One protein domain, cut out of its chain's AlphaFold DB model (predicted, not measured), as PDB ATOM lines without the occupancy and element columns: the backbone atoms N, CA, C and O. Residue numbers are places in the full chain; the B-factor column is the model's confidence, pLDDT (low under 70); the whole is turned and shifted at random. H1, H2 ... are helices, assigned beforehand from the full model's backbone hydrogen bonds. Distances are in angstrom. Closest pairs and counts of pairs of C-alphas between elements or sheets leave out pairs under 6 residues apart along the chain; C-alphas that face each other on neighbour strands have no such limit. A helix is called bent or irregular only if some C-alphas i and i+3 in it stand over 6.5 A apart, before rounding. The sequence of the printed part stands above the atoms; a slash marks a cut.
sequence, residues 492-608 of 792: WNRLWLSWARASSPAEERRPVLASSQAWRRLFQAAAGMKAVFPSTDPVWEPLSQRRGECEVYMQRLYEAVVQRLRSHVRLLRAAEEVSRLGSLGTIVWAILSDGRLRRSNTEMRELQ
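AT A GLANCE: This is residues 492 to 608 of the 792 residues of the protein "Hypothetical protein" of Symbiodinium natans (UniProt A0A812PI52). The long helix H4 makes most of the length of a loose rod, with H6 and then H5 folded back along its later part. Towards the other end the hairpin of H1 and H2 slants away from H4, and short H3 leads back into H4. The 117 printed residues hold six named helices, H1 to H6 in order, and no named strand: the class is all helix. The radius of gyration of the C-alphas is 19.4 A and the spans are 64 by 29 by 18 A.

HOW THE PARTS SIT: H1, residues 492 to 503, and H2, residues 512 to 532, form a helical hairpin at a shallow tilt of 21 degrees; their closest C-alphas, of Ala 502 and Ser 515, are 4.7 A apart. H3, residues 538 to 545, is near H2. H4, residues 547 to 581, only just touches H2, with 3 pairs of C-alphas within 8 A, the closest those of Val 512 and Ala 560 at 7.4 A. H5, residues 584 to 592, forms a helical hairpin with H4; the closest C-alphas, of Ser 579 and Ile 587, are 5.9 A apart. H6, residues 596 to 608, touches H4 at a shallow tilt of 29 degrees, opposite ways, closest at the C-alphas of His 568 and Ser 600, 5.7 A. H6 touches H2 too, closest at the C-alphas of Ser 516 and Leu 607, 6.5 A. Every O i to N i+4 pair is within hydrogen-bond range in H1, H4, H5 and H6, against 13 of 17 in H2 and 2 of 4 in H3.

IN THESE COORDINATES: H1 begins at C-alpha 492 (305.897, 237.473, 250.354). H2 is 30.6 A long and H4 50.8 A. H3 is irregular, with C-alphas 539 and 542 7.0 A apart. H6 ends at C-alpha 608 (283.543, 230.761, 255.255).

THE WHOLE: The C-alphas of Thr 536 and Ser 583, the two farthest apart, are 64.7 A apart. Residues 531 to 538 stand free. The printed part has no cut and no long link; pLDDT is under 70 at residues 507 to 510.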
ATOM      1  N   TRP A 492     306.299 238.812 249.942       91.31
ATOM      2  CA  TRP A 492     305.897 237.473 250.354       91.31
ATOM      3  C   TRP A 492     306.296 237.185 251.808       91.31
ATOM      4  O   TRP A 492     305.463 236.765 252.615       91.31
ATOM      5  N   ASN A 493     307.533 237.516 252.190       90.94
ATOM      6  CA  ASN A 493     308.003 237.416 253.570       90.94
ATOM      7  C   ASN A 493     307.222 238.347 254.521       90.94
ATOM      8  O   ASN A 493     306.871 237.934 255.630       90.94
ATOM      9  N   ARG A 494     306.875 239.574 254.098       90.75
ATOM     10  CA  ARG A 494     306.006 240.489 254.866       90.75
ATOM     11  C   ARG A 494     304.609 239.902 255.083       90.75
ATOM     12  O   ARG A 494     304.090 240.011 256.196       90.75
ATOM     13  N   LEU A 495     304.014 239.253 254.080       91.56
ATOM     14  CA  LEU A 495     302.717 238.577 254.204       91.56
ATOM     15  C   LEU A 495     302.783 237.389 255.176       91.56
ATOM     16  O   LEU A 495     301.935 237.300 256.065       91.56
ATOM     17  N   TRP A 496     303.818 236.546 255.090       92.56
ATOM     18  CA  TRP A 496     304.052 235.457 256.051       92.56
ATOM     19  C   TRP A 496     304.222 235.961 257.486       92.56
ATOM     20  O   TRP A 496     303.615 235.415 258.405       92.56
ATOM     21  N   LEU A 497     305.013 237.019 257.694       90.38
ATOM     22  CA  LEU A 497     305.198 237.634 259.012       90.38
ATOM     23  C   LEU A 497     303.905 238.272 259.539       90.38
ATOM     24  O   LEU A 497     303.629 238.188 260.734       90.38
ATOM     25  N   SER A 498     303.107 238.890 258.665       90.00
ATOM     26  CA  SER A 498     301.805 239.468 259.011       90.00
ATOM     27  C   SER A 498     300.817 238.390 259.461       90.00
ATOM     28  O   SER A 498     300.258 238.489 260.556       90.00
ATOM     29  N   TRP A 499     300.670 237.312 258.681       93.19
ATOM     30  CA  TRP A 499     299.832 236.172 259.054       93.19
ATOM     31  C   TRP A 499     300.321 235.500 260.339       93.19
ATOM     32  O   TRP A 499     299.519 235.338 261.250       93.19
ATOM     33  N   ALA A 500     301.615 235.196 260.473       89.50
ATOM     34  CA  ALA A 500     302.160 234.526 261.658       89.50
ATOM     35  C   ALA A 500     301.999 235.353 262.947       89.50
ATOM     36  O   ALA A 500     301.753 234.808 264.021       89.50
ATOM     37  N   ARG A 501     302.086 236.688 262.853       89.31
ATOM     38  CA  ARG A 501     301.738 237.587 263.965       89.31
ATOM     39  C   ARG A 501     300.241 237.551 264.270       89.31
ATOM     40  O   ARG A 501     299.866 237.652 265.430       89.31
ATOM     41  N   ALA A 502     299.379 237.451 263.262       87.88
ATOM     42  CA  ALA A 502     297.931 237.418 263.456       87.88
ATOM     43  C   ALA A 502     297.417 236.055 263.967       87.88
ATOM     44  O   ALA A 502     296.450 236.033 264.721       87.88
ATOM     45  N   SER A 503     298.050 234.940 263.585       88.69
ATOM     46  CA  SER A 503     297.668 233.565 263.951       88.69
ATOM     47  C   SER A 503     298.300 233.050 265.255       88.69
ATOM     48  O   SER A 503     297.975 231.944 265.704       88.69
ATOM     49  N   SER A 504     299.193 233.836 265.869       87.25
ATOM     50  CA  SER A 504     299.899 233.480 267.103       87.25
ATOM     51  C   SER A 504     298.928 233.214 268.266       87.25
ATOM     52  O   SER A 504     298.176 234.112 268.648       87.25
ATOM     53  N   PRO A 505     298.963 232.023 268.899       78.00
ATOM     54  CA  PRO A 505     298.079 231.702 270.022       78.00
ATOM     55  C   PRO A 505     298.407 232.489 271.301       78.00
ATOM     56  O   PRO A 505     297.580 232.545 272.201       78.00
ATOM     57  N   ALA A 506     299.591 233.108 271.391       74.69
ATOM     58  CA  ALA A 506     300.004 233.885 272.562       74.69
ATOM     59  C   ALA A 506     299.221 235.204 272.732       74.69
ATOM     60  O   ALA A 506     299.288 235.833 273.785       74.69
ATOM     61  N   GLU A 507     298.475 235.630 271.709       67.25
ATOM     62  CA  GLU A 507     297.623 236.817 271.746       67.25
ATOM     63  C   GLU A 507     296.139 236.422 271.656       67.25
ATOM     64  O   GLU A 507     295.450 236.805 270.713       67.25
ATOM     65  N   GLU A 508     295.618 235.714 272.670       57.09
ATOM     66  CA  GLU A 508     294.202 235.278 272.790       57.09
ATOM     67  C   GLU A 508     293.152 236.392 272.573       57.09
ATOM     68  O   GLU A 508     291.967 236.122 272.387       57.09
ATOM     69  N   ARG A 509     293.569 237.664 272.599       52.59
ATOM     70  CA  ARG A 509     292.722 238.840 272.355       52.59
ATOM     71  C   ARG A 509     292.632 239.273 270.887       52.59
ATOM     72  O   ARG A 509     291.832 240.161 270.593       52.59
ATOM     73  N   ARG A 510     293.429 238.721 269.963       62.78
ATOM     74  CA  ARG A 510     293.332 239.086 268.538       62.78
ATOM     75  C   ARG A 510     292.140 238.381 267.878       62.78
ATOM     76  O   ARG A 510     291.975 237.175 268.040       62.78
ATOM     77  N   PRO A 511     291.289 239.103 267.125       80.50
ATOM     78  CA  PRO A 511     290.129 238.495 266.488       80.50
ATOM     79  C   PRO A 511     290.560 237.579 265.337       80.50
ATOM     80  O   PRO A 511     291.313 237.998 264.460       80.50
ATOM     81  N   VAL A 512     289.998 236.366 265.285       88.69
ATOM     82  CA  VAL A 512     290.228 235.360 264.220       88.69
ATOM     83  C   VAL A 512     289.994 235.926 262.807       88.69
ATOM     84  O   VAL A 512     290.612 235.488 261.843       88.69
ATOM     85  N   LEU A 513     289.149 236.951 262.679       87.31
ATOM     86  CA  LEU A 513     288.895 237.663 261.421       87.31
ATOM     87  C   LEU A 513     290.144 238.390 260.888       87.31
ATOM     88  O   LEU A 513     290.391 238.418 259.687       87.31
ATOM     89  N   ALA A 514     290.987 238.940 261.768       88.50
ATOM     90  CA  ALA A 514     292.230 239.588 261.349       88.50
ATOM     91  C   ALA A 514     293.243 238.562 260.813       88.50
ATOM     92  O   ALA A 514     293.909 238.815 259.806       88.50
ATOM     93  N   SER A 515     293.330 237.379 261.435       92.38
ATOM     94  CA  SER A 515     294.173 236.295 260.923       92.38
ATOM     95  C   SER A 515     293.602 235.672 259.648       92.38
ATOM     96  O   SER A 515     294.377 235.325 258.757       92.38
ATOM     97  N   SER A 516     292.273 235.575 259.506       90.56
ATOM     98  CA  SER A 516     291.632 235.044 258.295       90.56
ATOM     99  C   SER A 516     291.838 235.976 257.099       90.56
ATOM    100  O   SER A 516     292.222 235.511 256.028       90.56
ATOM    101  N   GLN A 517     291.731 237.296 257.290       88.69
ATOM    102  CA  GLN A 517     292.098 238.289 256.273       88.69
ATOM    103  C   GLN A 517     293.581 238.204 255.876       88.69
ATOM    104  O   GLN A 517     293.900 238.259 254.687       88.69
ATOM    105  N   ALA A 518     294.494 238.060 256.843       90.38
ATOM    106  CA  ALA A 518     295.923 237.920 256.560       90.38
ATOM    107  C   ALA A 518     296.230 236.626 255.778       90.38
ATOM    108  O   ALA A 518     296.971 236.663 254.797       90.38
ATOM    109  N   TRP A 519     295.599 235.510 256.159       92.56
ATOM    110  CA  TRP A 519     295.685 234.225 255.457       92.56
ATOM    111  C   TRP A 519     295.158 234.308 254.021       92.56
ATOM    112  O   TRP A 519     295.832 233.877 253.089       92.56
ATOM    113  N   ARG A 520     293.992 234.934 253.819       88.00
ATOM    114  CA  ARG A 520     293.383 235.130 252.495       88.00
ATOM    115  C   ARG A 520     294.312 235.899 251.549       88.00
ATOM    116  O   ARG A 520     294.515 235.465 250.419       88.00
ATOM    117  N   ARG A 521     294.944 236.982 252.026       86.94
ATOM    118  CA  ARG A 521     295.943 237.744 251.248       86.94
ATOM    119  C   ARG A 521     297.172 236.907 250.900       86.94
ATOM    120  O   ARG A 521     297.635 236.960 249.765       86.94
ATOM    121  N   LEU A 522     297.684 236.125 251.854       88.94
ATOM    122  CA  LEU A 522     298.814 235.221 251.629       88.94
ATOM    123  C   LEU A 522     298.484 234.166 250.558       88.94
ATOM    124  O   LEU A 522     299.274 233.949 249.644       88.94
ATOM    125  N   PHE A 523     297.295 233.559 250.619       85.88
ATOM    126  CA  PHE A 523     296.858 232.559 249.642       85.88
ATOM    127  C   PHE A 523     296.649 233.154 248.239       85.88
ATOM    128  O   PHE A 523     297.104 232.585 247.249       85.88
ATOM    129  N   GLN A 524     296.027 234.335 248.144       80.19
ATOM    130  CA  GLN A 524     295.861 235.058 246.877       80.19
ATOM    131  C   GLN A 524     297.221 235.435 246.259       80.19
ATOM    132  O   GLN A 524     297.446 235.202 245.071       80.19
ATOM    133  N   ALA A 525     298.168 235.923 247.070       81.62
ATOM    134  CA  ALA A 525     299.534 236.193 246.623       81.62
ATOM    135  C   ALA A 525     300.255 234.922 246.136       81.62
ATOM    136  O   ALA A 525     300.986 234.976 245.147       81.62
ATOM    137  N   ALA A 526     300.010 233.763 246.759       83.81
ATOM    138  CA  ALA A 526     300.635 232.495 246.376       83.81
ATOM    139  C   ALA A 526     300.345 232.106 244.915       83.81
ATOM    140  O   ALA A 526     301.217 231.557 244.242       83.81
ATOM    141  N   ALA A 527     299.148 232.412 244.401       74.00
ATOM    142  CA  ALA A 527     298.798 232.167 243.001       74.00
ATOM    143  C   ALA A 527     299.642 233.025 242.037       74.00
ATOM    144  O   ALA A 527     300.173 232.500 241.058       74.00
ATOM    145  N   GLY A 528     299.835 234.313 242.347       72.81
ATOM    146  CA  GLY A 528     300.720 235.197 241.581       72.81
ATOM    147  C   GLY A 528     302.187 234.768 241.660       72.81
ATOM    148  O   GLY A 528     302.871 234.687 240.641       72.81
ATOM    149  N   MET A 529     302.654 234.394 242.854       83.00
ATOM    150  CA  MET A 529     304.018 233.905 243.069       83.00
ATOM    151  C   MET A 529     304.304 232.619 242.269       83.00
ATOM    152  O   MET A 529     305.385 232.506 241.699       83.00
ATOM    153  N   LYS A 530     303.335 231.696 242.131       80.38
ATOM    154  CA  LYS A 530     303.465 230.464 241.317       80.38
ATOM    155  C   LYS A 530     303.638 230.715 239.815       80.38
ATOM    156  O   LYS A 530     304.231 229.884 239.137       80.38
ATOM    157  N   ALA A 531     303.137 231.831 239.283       71.38
ATOM    158  CA  ALA A 531     303.337 232.189 237.874       71.38
ATOM    159  C   ALA A 531     304.763 232.709 237.593       71.38
ATOM    160  O   ALA A 531     305.268 232.622 236.468       71.38
ATOM    161  N   VAL A 532     305.423 233.253 238.620       75.94
ATOM    162  CA  VAL A 532     306.740 233.895 238.517       75.94
ATOM    163  C   VAL A 532     307.860 232.936 238.926       75.94
ATOM    164  O   VAL A 532     308.794 232.724 238.151       75.94
ATOM    165  N   PHE A 533     307.744 232.320 240.103       83.12
ATOM    166  CA  PHE A 533     308.772 231.473 240.705       83.12
ATOM    167  C   PHE A 533     308.474 229.980 240.489       83.12
ATOM    168  O   PHE A 533     307.364 229.537 240.796       83.12
ATOM    169  N   PRO A 534     309.447 229.174 240.014       84.94
ATOM    170  CA  PRO A 534     309.274 227.728 239.897       84.94
ATOM    171  C   PRO A 534     309.060 227.097 241.278       84.94
ATOM    172  O   PRO A 534     309.487 227.649 242.292       84.94
ATOM    173  N   SER A 535     308.450 225.911 241.328       85.75
ATOM    174  CA  SER A 535     308.182 225.172 242.577       85.75
ATOM    175  C   SER A 535     309.435 224.792 243.378       85.75
ATOM    176  O   SER A 535     309.322 224.416 244.541       85.75
ATOM    177  N   THR A 536     310.619 224.903 242.772       90.75
ATOM    178  CA  THR A 536     311.934 224.659 243.381       90.75
ATOM    179  C   THR A 536     312.617 225.915 243.938       90.75
ATOM    180  O   THR A 536     313.698 225.795 244.507       90.75
ATOM    181  N   ASP A 537     312.044 227.117 243.784       92.81
ATOM    182  CA  ASP A 537     312.649 228.344 244.326       92.81
ATOM    183  C   ASP A 537     312.546 228.388 245.874       92.81
ATOM    184  O   ASP A 537     311.468 228.117 246.416       92.81
ATOM    185  N   PRO A 538     313.615 228.787 246.598       91.38
ATOM    186  CA  PRO A 538     313.616 228.935 248.061       91.38
ATOM    187  C   PRO A 538     312.491 229.799 248.655       91.38
ATOM    188  O   PRO A 538     312.174 229.676 249.835       91.38
ATOM    189  N   VAL A 539     311.828 230.649 247.864       91.81
ATOM    190  CA  VAL A 539     310.641 231.418 248.279       91.81
ATOM    191  C   VAL A 539     309.492 230.533 248.793       91.81
ATOM    192  O   VAL A 539     308.637 231.002 249.548       91.81
ATOM    193  N   TRP A 540     309.478 229.245 248.434       92.19
ATOM    194  CA  TRP A 540     308.508 228.260 248.918       92.19
ATOM    195  C   TRP A 540     308.921 227.552 250.215       92.19
ATOM    196  O   TRP A 540     308.083 226.888 250.826       92.19
ATOM    197  N   GLU A 541     310.162 227.715 250.691       89.31
ATOM    198  CA  GLU A 541     310.621 227.115 251.952       89.31
ATOM    199  C   GLU A 541     309.726 227.451 253.157       89.31
ATOM    200  O   GLU A 541     309.397 226.516 253.890       89.31
ATOM    201  N   PRO A 542     309.239 228.697 253.361       85.81
ATOM    202  CA  PRO A 542     308.332 229.006 254.466       85.81
ATOM    203  C   PRO A 542     307.042 228.180 254.434       85.81
ATOM    204  O   PRO A 542     306.566 227.770 255.489       85.81
ATOM    205  N   LEU A 543     306.502 227.881 253.246       84.62
ATOM    206  CA  LEU A 543     305.296 227.058 253.095       84.62
ATOM    207  C   LEU A 543     305.565 225.602 253.495       84.62
ATOM    208  O   LEU A 543     304.762 225.001 254.205       84.62
ATOM    209  N   SER A 544     306.706 225.050 253.075       84.25
ATOM    210  CA  SER A 544     307.123 223.686 253.417       84.25
ATOM    211  C   SER A 544     307.452 223.543 254.907       84.25
ATOM    212  O   SER A 544     306.979 222.612 255.554       84.25
ATOM    213  N   GLN A 545     308.213 224.487 255.470       88.06
ATOM    214  CA  GLN A 545     308.615 224.499 256.881       88.06
ATOM    215  C   GLN A 545     307.416 224.704 257.820       88.06
ATOM    216  O   GLN A 545     307.341 224.071 258.869       88.06
ATOM    217  N   ARG A 546     306.457 225.558 257.438       86.19
ATOM    218  CA  ARG A 546     305.284 225.910 258.260       86.19
ATOM    219  C   ARG A 546     304.022 225.149 257.884       86.19
ATOM    220  O   ARG A 546     302.935 225.525 258.320       86.19
ATOM    221  N   ARG A 547     304.129 224.068 257.107       86.81
ATOM    222  CA  ARG A 547     302.972 223.264 256.694       86.81
ATOM    223  C   ARG A 547     302.118 222.828 257.893       86.81
ATOM    224  O   ARG A 547     300.908 223.022 257.868       86.81
ATOM    225  N   GLY A 548     302.751 222.345 258.965       87.00
ATOM    226  CA  GLY A 548     302.055 221.977 260.202       87.00
ATOM    227  C   GLY A 548     301.387 223.165 260.909       87.00
ATOM    228  O   GLY A 548     300.269 223.033 261.397       87.00
ATOM    229  N   GLU A 549     302.009 224.352 260.911       89.38
ATOM    230  CA  GLU A 549     301.378 225.578 261.435       89.38
ATOM    231  C   GLU A 549     300.137 225.960 260.616       89.38
ATOM    232  O   GLU A 549     299.123 226.361 261.184       89.38
ATOM    233  N   CYS A 550     300.202 225.811 259.290       88.69
ATOM    234  CA  CYS A 550     299.091 226.078 258.378       88.69
ATOM    235  C   CYS A 550     297.936 225.088 258.583       88.69
ATOM    236  O   CYS A 550     296.783 225.506 258.651       88.69
ATOM    237  N   GLU A 551     298.230 223.794 258.728       88.75
ATOM    238  CA  GLU A 551     297.235 222.746 258.997       88.75
ATOM    239  C   GLU A 551     296.546 222.973 260.361       88.75
ATOM    240  O   GLU A 551     295.316 223.011 260.433       88.75
ATOM    241  N   VAL A 552     297.314 223.264 261.422       89.75
ATOM    242  CA  VAL A 552     296.778 223.639 262.748       89.75
ATOM    243  C   VAL A 552     295.966 224.937 262.690       89.75
ATOM    244  O   VAL A 552     294.921 225.049 263.334       89.75
ATOM    245  N   TYR A 553     296.406 225.931 261.915       91.50
ATOM    246  CA  TYR A 553     295.671 227.182 261.738       91.50
ATOM    247  C   TYR A 553     294.340 226.975 261.003       91.50
ATOM    248  O   TYR A 553     293.322 227.525 261.426       91.50
ATOM    249  N   MET A 554     294.312 226.147 259.956       89.31
ATOM    250  CA  MET A 554     293.072 225.783 259.266       89.31
ATOM    251  C   MET A 554     292.117 225.018 260.187       89.31
ATOM    252  O   MET A 554     290.924 225.314 260.183       89.31
ATOM    253  N   GLN A 555     292.621 224.122 261.046       89.88
ATOM    254  CA  GLN A 555     291.795 223.484 262.074       89.88
ATOM    255  C   GLN A 555     291.151 224.516 263.016       89.88
ATOM    256  O   GLN A 555     289.932 224.507 263.192       89.88
ATOM    257  N   ARG A 556     291.936 225.463 263.549       90.69
ATOM    258  CA  ARG A 556     291.411 226.567 264.376       90.69
ATOM    259  C   ARG A 556     290.383 227.421 263.628       90.69
ATOM    260  O   ARG A 556     289.439 227.914 264.242       90.69
ATOM    261  N   LEU A 557     290.540 227.596 262.314       90.69
ATOM    262  CA  LEU A 557     289.589 228.331 261.480       90.69
ATOM    263  C   LEU A 557     288.247 227.584 261.356       90.69
ATOM    264  O   LEU A 557     287.200 228.216 261.489       90.69
ATOM    265  N   TYR A 558     288.252 226.252 261.202       89.69
ATOM    266  CA  TYR A 558     287.031 225.432 261.261       89.69
ATOM    267  C   TYR A 558     286.359 225.486 262.632       89.69
ATOM    268  O   TYR A 558     285.148 225.685 262.721       89.69
ATOM    269  N   GLU A 559     287.135 225.351 263.709       92.19
ATOM    270  CA  GLU A 559     286.634 225.449 265.082       92.19
ATOM    271  C   GLU A 559     285.999 226.824 265.338       92.19
ATOM    272  O   GLU A 559     284.897 226.907 265.889       92.19
ATOM    273  N   ALA A 560     286.628 227.903 264.862       91.19
ATOM    274  CA  ALA A 560     286.083 229.254 264.926       91.19
ATOM    275  C   ALA A 560     284.794 229.411 264.102       91.19
ATOM    276  O   ALA A 560     283.852 230.038 264.588       91.19
ATOM    277  N   VAL A 561     284.699 228.815 262.905       89.19
ATOM    278  CA  VAL A 561     283.444 228.782 262.129       89.19
ATOM    279  C   VAL A 561     282.349 228.053 262.901       89.19
ATOM    280  O   VAL A 561     281.272 228.617 263.059       89.19
ATOM    281  N   VAL A 562     282.611 226.868 263.459       89.88
ATOM    282  CA  VAL A 562     281.630 226.123 264.274       89.88
ATOM    283  C   VAL A 562     281.185 226.940 265.494       89.88
ATOM    284  O   VAL A 562     279.993 227.000 265.794       89.88
ATOM    285  N   GLN A 563     282.105 227.614 266.190       91.25
ATOM    286  CA  GLN A 563     281.777 228.473 267.334       91.25
ATOM    287  C   GLN A 563     280.948 229.706 266.934       91.25
ATOM    288  O   GLN A 563     279.971 230.036 267.617       91.25
ATOM    289  N   ARG A 564     281.305 230.384 265.834       90.25
ATOM    290  CA  ARG A 564     280.587 231.565 265.322       90.25
ATOM    291  C   ARG A 564     279.214 231.182 264.789       90.25
ATOM    292  O   ARG A 564     278.244 231.828 265.159       90.25
ATOM    293  N   LEU A 565     279.110 230.091 264.035       87.00
ATOM    294  CA  LEU A 565     277.855 229.542 263.524       87.00
ATOM    295  C   LEU A 565     276.935 229.084 264.667       87.00
ATOM    296  O   LEU A 565     275.768 229.453 264.686       87.00
ATOM    297  N   ARG A 566     277.452 228.402 265.700       91.81
ATOM    298  CA  ARG A 566     276.678 228.067 266.915       91.81
ATOM    299  C   ARG A 566     276.186 229.311 267.662       91.81
ATOM    300  O   ARG A 566     275.082 229.315 268.201       91.81
ATOM    301  N   SER A 567     276.996 230.368 267.710       90.62
ATOM    302  CA  SER A 567     276.603 231.653 268.305       90.62
ATOM    303  C   SER A 567     275.550 232.365 267.450       90.62
ATOM    304  O   SER A 567     274.576 232.883 267.991       90.62
ATOM    305  N   HIS A 568     275.693 232.314 266.124       89.12
ATOM    306  CA  HIS A 568     274.740 232.849 265.160       89.12
ATOM    307  C   HIS A 568     273.387 232.138 265.253       89.12
ATOM    308  O   HIS A 568     272.371 232.801 265.406       89.12
ATOM    309  N   VAL A 569     273.376 230.803 265.290       90.19
ATOM    310  CA  VAL A 569     272.184 229.971 265.512       90.19
ATOM    311  C   VAL A 569     271.478 230.338 266.821       90.19
ATOM    312  O   VAL A 569     270.263 230.486 266.833       90.19
ATOM    313  N   ARG A 570     272.206 230.569 267.923       91.12
ATOM    314  CA  ARG A 570     271.594 231.045 269.182       91.12
ATOM    315  C   ARG A 570     270.942 232.423 269.036       91.12
ATOM    316  O   ARG A 570     269.850 232.624 269.559       91.12
ATOM    317  N   LEU A 571     271.587 233.353 268.327       88.62
ATOM    318  CA  LEU A 571     271.011 234.668 268.023       88.62
ATOM    319  C   LEU A 571     269.794 234.553 267.091       88.62
ATOM    320  O   LEU A 571     268.822 235.269 267.300       88.62
ATOM    321  N   LEU A 572     269.820 233.640 266.115       88.12
ATOM    322  CA  LEU A 572     268.697 233.337 265.225       88.12
ATOM    323  C   LEU A 572     267.512 232.740 265.987       88.12
ATOM    324  O   LEU A 572     266.403 233.213 265.789       88.12
ATOM    325  N   ARG A 573     267.723 231.773 266.894       91.31
ATOM    326  CA  ARG A 573     266.648 231.224 267.748       91.31
ATOM    327  C   ARG A 573     265.978 232.324 268.575       91.31
ATOM    328  O   ARG A 573     264.759 232.414 268.587       91.31
ATOM    329  N   ALA A 574     266.766 233.195 269.211       86.75
ATOM    330  CA  ALA A 574     266.229 234.323 269.975       86.75
ATOM    331  C   ALA A 574     265.494 235.346 269.082       86.75
ATOM    332  O   ALA A 574     264.465 235.888 269.479       86.75
ATOM    333  N   ALA A 575     265.999 235.603 267.872       87.25
ATOM    334  CA  ALA A 575     265.367 236.500 266.909       87.25
ATOM    335  C   ALA A 575     264.049 235.930 266.351       87.25
ATOM    336  O   ALA A 575     263.057 236.656 266.279       87.25
ATOM    337  N   GLU A 576     264.017 234.637 266.014       92.81
ATOM    338  CA  GLU A 576     262.816 233.892 265.620       92.81
ATOM    339  C   GLU A 576     261.770 233.961 266.736       92.81
ATOM    340  O   GLU A 576     260.666 234.453 266.502       92.81
ATOM    341  N   GLU A 577     262.139 233.613 267.970       89.94
ATOM    342  CA  GLU A 577     261.212 233.598 269.100       89.94
ATOM    343  C   GLU A 577     260.617 234.989 269.383       89.94
ATOM    344  O   GLU A 577     259.399 235.133 269.522       89.94
ATOM    345  N   VAL A 578     261.449 236.037 269.379       87.12
ATOM    346  CA  VAL A 578     260.992 237.427 269.534       87.12
ATOM    347  C   VAL A 578     260.135 237.879 268.345       87.12
ATOM    348  O   VAL A 578     259.176 238.619 268.547       87.12
ATOM    349  N   SER A 579     260.409 237.425 267.119       88.12
ATOM    350  CA  SER A 579     259.573 237.755 265.950       88.12
ATOM    351  C   SER A 579     258.197 237.079 265.962       88.12
ATOM    352  O   SER A 579     257.218 237.661 265.489       88.12
ATOM    353  N   ARG A 580     258.116 235.880 266.547       89.62
ATOM    354  CA  ARG A 580     256.890 235.092 266.706       89.62
ATOM    355  C   ARG A 580     255.968 235.653 267.791       89.62
ATOM    356  O   ARG A 580     254.752 235.579 267.647       89.62
ATOM    357  N   LEU A 581     256.540 236.189 268.874       82.19
ATOM    358  CA  LEU A 581     255.805 236.594 270.082       82.19
ATOM    359  C   LEU A 581     255.724 238.115 270.303       82.19
ATOM    360  O   LEU A 581     254.887 238.578 271.075       82.19
ATOM    361  N   GLY A 582     256.605 238.898 269.678       81.62
ATOM    362  CA  GLY A 582     256.719 240.339 269.887       81.62
ATOM    363  C   GLY A 582     255.851 241.188 268.956       81.62
ATOM    364  O   GLY A 582     255.306 240.718 267.960       81.62
ATOM    365  N   SER A 583     255.773 242.483 269.268       82.38
ATOM    366  CA  SER A 583     255.285 243.502 268.331       82.38
ATOM    367  C   SER A 583     256.391 243.928 267.356       82.38
ATOM    368  O   SER A 583     257.578 243.787 267.661       82.38
ATOM    369  N   LEU A 584     256.026 244.542 266.228       78.69
ATOM    370  CA  LEU A 584     256.987 245.079 265.256       78.69
ATOM    371  C   LEU A 584     258.006 246.055 265.890       78.69
ATOM    372  O   LEU A 584     259.199 245.981 265.596       78.69
ATOM    373  N   GLY A 585     257.572 246.911 266.823       73.94
ATOM    374  CA  GLY A 585     258.468 247.803 267.571       73.94
ATOM    375  C   GLY A 585     259.430 247.047 268.499       73.94
ATOM    376  O   GLY A 585     260.615 247.376 268.567       73.94
ATOM    377  N   THR A 586     258.955 245.983 269.158       79.62
ATOM    378  CA  THR A 586     259.795 245.082 269.970       79.62
ATOM    379  C   THR A 586     260.865 244.400 269.118       79.62
ATOM    380  O   THR A 586     262.021 244.347 269.522       79.62
ATOM    381  N   ILE A 587     260.497 243.920 267.927       80.25
ATOM    382  CA  ILE A 587     261.393 243.270 266.959       80.25
ATOM    383  C   ILE A 587     262.504 244.224 266.511       80.25
ATOM    384  O   ILE A 587     263.686 243.871 266.569       80.25
ATOM    385  N   VAL A 588     262.140 245.444 266.097       77.06
ATOM    386  CA  VAL A 588     263.113 246.459 265.669       77.06
ATOM    387  C   VAL A 588     264.081 246.778 266.807       77.06
ATOM    388  O   VAL A 588     265.292 246.695 266.609       77.06
ATOM    389  N   TRP A 589     263.565 247.071 268.003       77.31
ATOM    390  CA  TRP A 589     264.384 247.476 269.145       77.31
ATOM    391  C   TRP A 589     265.282 246.350 269.681       77.31
ATOM    392  O   TRP A 589     266.469 246.571 269.916       77.31
ATOM    393  N   ALA A 590     264.747 245.137 269.852       74.44
ATOM    394  CA  ALA A 590     265.464 244.029 270.484       74.44
ATOM    395  C   ALA A 590     266.447 243.306 269.547       74.44
ATOM    396  O   ALA A 590     267.422 242.730 270.027       74.44
ATOM    397  N   ILE A 591     266.206 243.315 268.228       77.94
ATOM    398  CA  ILE A 591     267.006 242.544 267.261       77.94
ATOM    399  C   ILE A 591     267.751 243.461 266.281       77.94
ATOM    400  O   ILE A 591     268.961 243.308 266.083       77.94
ATOM    401  N   LEU A 592     267.048 244.414 265.660       74.38
ATOM    402  CA  LEU A 592     267.577 245.171 264.514       74.38
ATOM    403  C   LEU A 592     268.405 246.400 264.918       74.38
ATOM    404  O   LEU A 592     269.327 246.775 264.190       74.38
ATOM    405  N   SER A 593     268.113 247.021 266.065       73.38
ATOM    406  CA  SER A 593     268.862 248.177 266.581       73.38
ATOM    407  C   SER A 593     270.249 247.810 267.126       73.38
ATOM    408  O   SER A 593     271.190 248.576 266.949       73.38
ATOM    409  N   ASP A 594     270.410 246.633 267.740       76.06
ATOM    410  CA  ASP A 594     271.703 246.156 268.274       76.06
ATOM    411  C   ASP A 594     272.616 245.594 267.159       76.06
ATOM    412  O   ASP A 594     273.843 245.520 267.280       76.06
ATOM    413  N   GLY A 595     272.031 245.158 266.037       80.38
ATOM    414  CA  GLY A 595     272.766 244.676 264.863       80.38
ATOM    415  C   GLY A 595     273.674 243.463 265.121       80.38
ATOM    416  O   GLY A 595     274.518 243.146 264.282       80.38
ATOM    417  N   ARG A 596     273.554 242.778 266.274       84.56
ATOM    418  CA  ARG A 596     274.388 241.609 266.627       84.56
ATOM    419  C   ARG A 596     274.195 240.462 265.656       84.56
ATOM    420  O   ARG A 596     275.174 239.844 265.257       84.56
ATOM    421  N   LEU A 597     272.950 240.203 265.265       83.69
ATOM    422  CA  LEU A 597     272.614 239.136 264.332       83.69
ATOM    423  C   LEU A 597     273.280 239.368 262.965       83.69
ATOM    424  O   LEU A 597     273.965 238.482 262.452       83.69
ATOM    425  N   ARG A 598     273.177 240.598 262.446       82.44
ATOM    426  CA  ARG A 598     273.824 241.036 261.202       82.44
ATOM    427  C   ARG A 598     275.351 240.964 261.282       82.44
ATOM    428  O   ARG A 598     275.960 240.362 260.404       82.44
ATOM    429  N   ARG A 599     275.964 241.499 262.351       83.88
ATOM    430  CA  ARG A 599     277.415 241.378 262.604       83.88
ATOM    431  C   ARG A 599     277.849 239.912 262.616       83.88
ATOM    432  O   ARG A 599     278.734 239.541 261.856       83.88
ATOM    433  N   SER A 600     277.167 239.068 263.388       86.56
ATOM    434  CA  SER A 600     277.446 237.631 263.489       86.56
ATOM    435  C   SER A 600     277.373 236.906 262.138       86.56
ATOM    436  O   SER A 600     278.199 236.029 261.895       86.56
ATOM    437  N   ASN A 601     276.427 237.263 261.261       83.94
ATOM    438  CA  ASN A 601     276.356 236.722 259.900       83.94
ATOM    439  C   ASN A 601     277.527 237.215 259.029       83.94
ATOM    440  O   ASN A 601     278.153 236.416 258.338       83.94
ATOM    441  N   THR A 602     277.872 238.507 259.074       82.31
ATOM    442  CA  THR A 602     279.018 239.052 258.321       82.31
ATOM    443  C   THR A 602     280.334 238.377 258.718       82.31
ATOM    444  O   THR A 602     281.072 237.935 257.840       82.31
ATOM    445  N   GLU A 603     280.600 238.231 260.019       87.25
ATOM    446  CA  GLU A 603     281.792 237.538 260.527       87.25
ATOM    447  C   GLU A 603     281.838 236.068 260.070       87.25
ATOM    448  O   GLU A 603     282.866 235.588 259.599       87.25
ATOM    449  N   MET A 604     280.713 235.352 260.167       86.81
ATOM    450  CA  MET A 604     280.592 233.963 259.713       86.81
ATOM    451  C   MET A 604     280.883 233.827 258.209       86.81
ATOM    452  O   MET A 604     281.699 232.989 257.822       86.81
ATOM    453  N   ARG A 605     280.274 234.685 257.374       83.81
ATOM    454  CA  ARG A 605     280.482 234.700 255.916       83.81
ATOM    455  C   ARG A 605     281.934 235.007 255.540       83.81
ATOM    456  O   ARG A 605     282.434 234.437 254.575       83.81
ATOM    457  N   GLU A 606     282.627 235.868 256.288       84.00
ATOM    458  CA  GLU A 606     284.044 236.184 256.053       84.00
ATOM    459  C   GLU A 606     284.971 234.989 256.346       84.00
ATOM    460  O   GLU A 606     285.884 234.693 255.564       84.00
ATOM    461  N   LEU A 607     284.706 234.247 257.426       87.50
ATOM    462  CA  LEU A 607     285.445 233.022 257.749       87.50
ATOM    463  C   LEU A 607     285.177 231.913 256.715       87.50
ATOM    464  O   LEU A 607     286.121 231.297 256.222       87.50
ATOM    465  N   GLN A 608     283.915 231.708 256.318       83.50
ATOM    466  CA  GLN A 608     283.543 230.761 255.255       83.50
ATOM    467  C   GLN A 608     284.177 231.130 253.903       83.50
ATOM    468  O   GLN A 608     284.728 230.265 253.230       83.50
TER     469      GLN A 608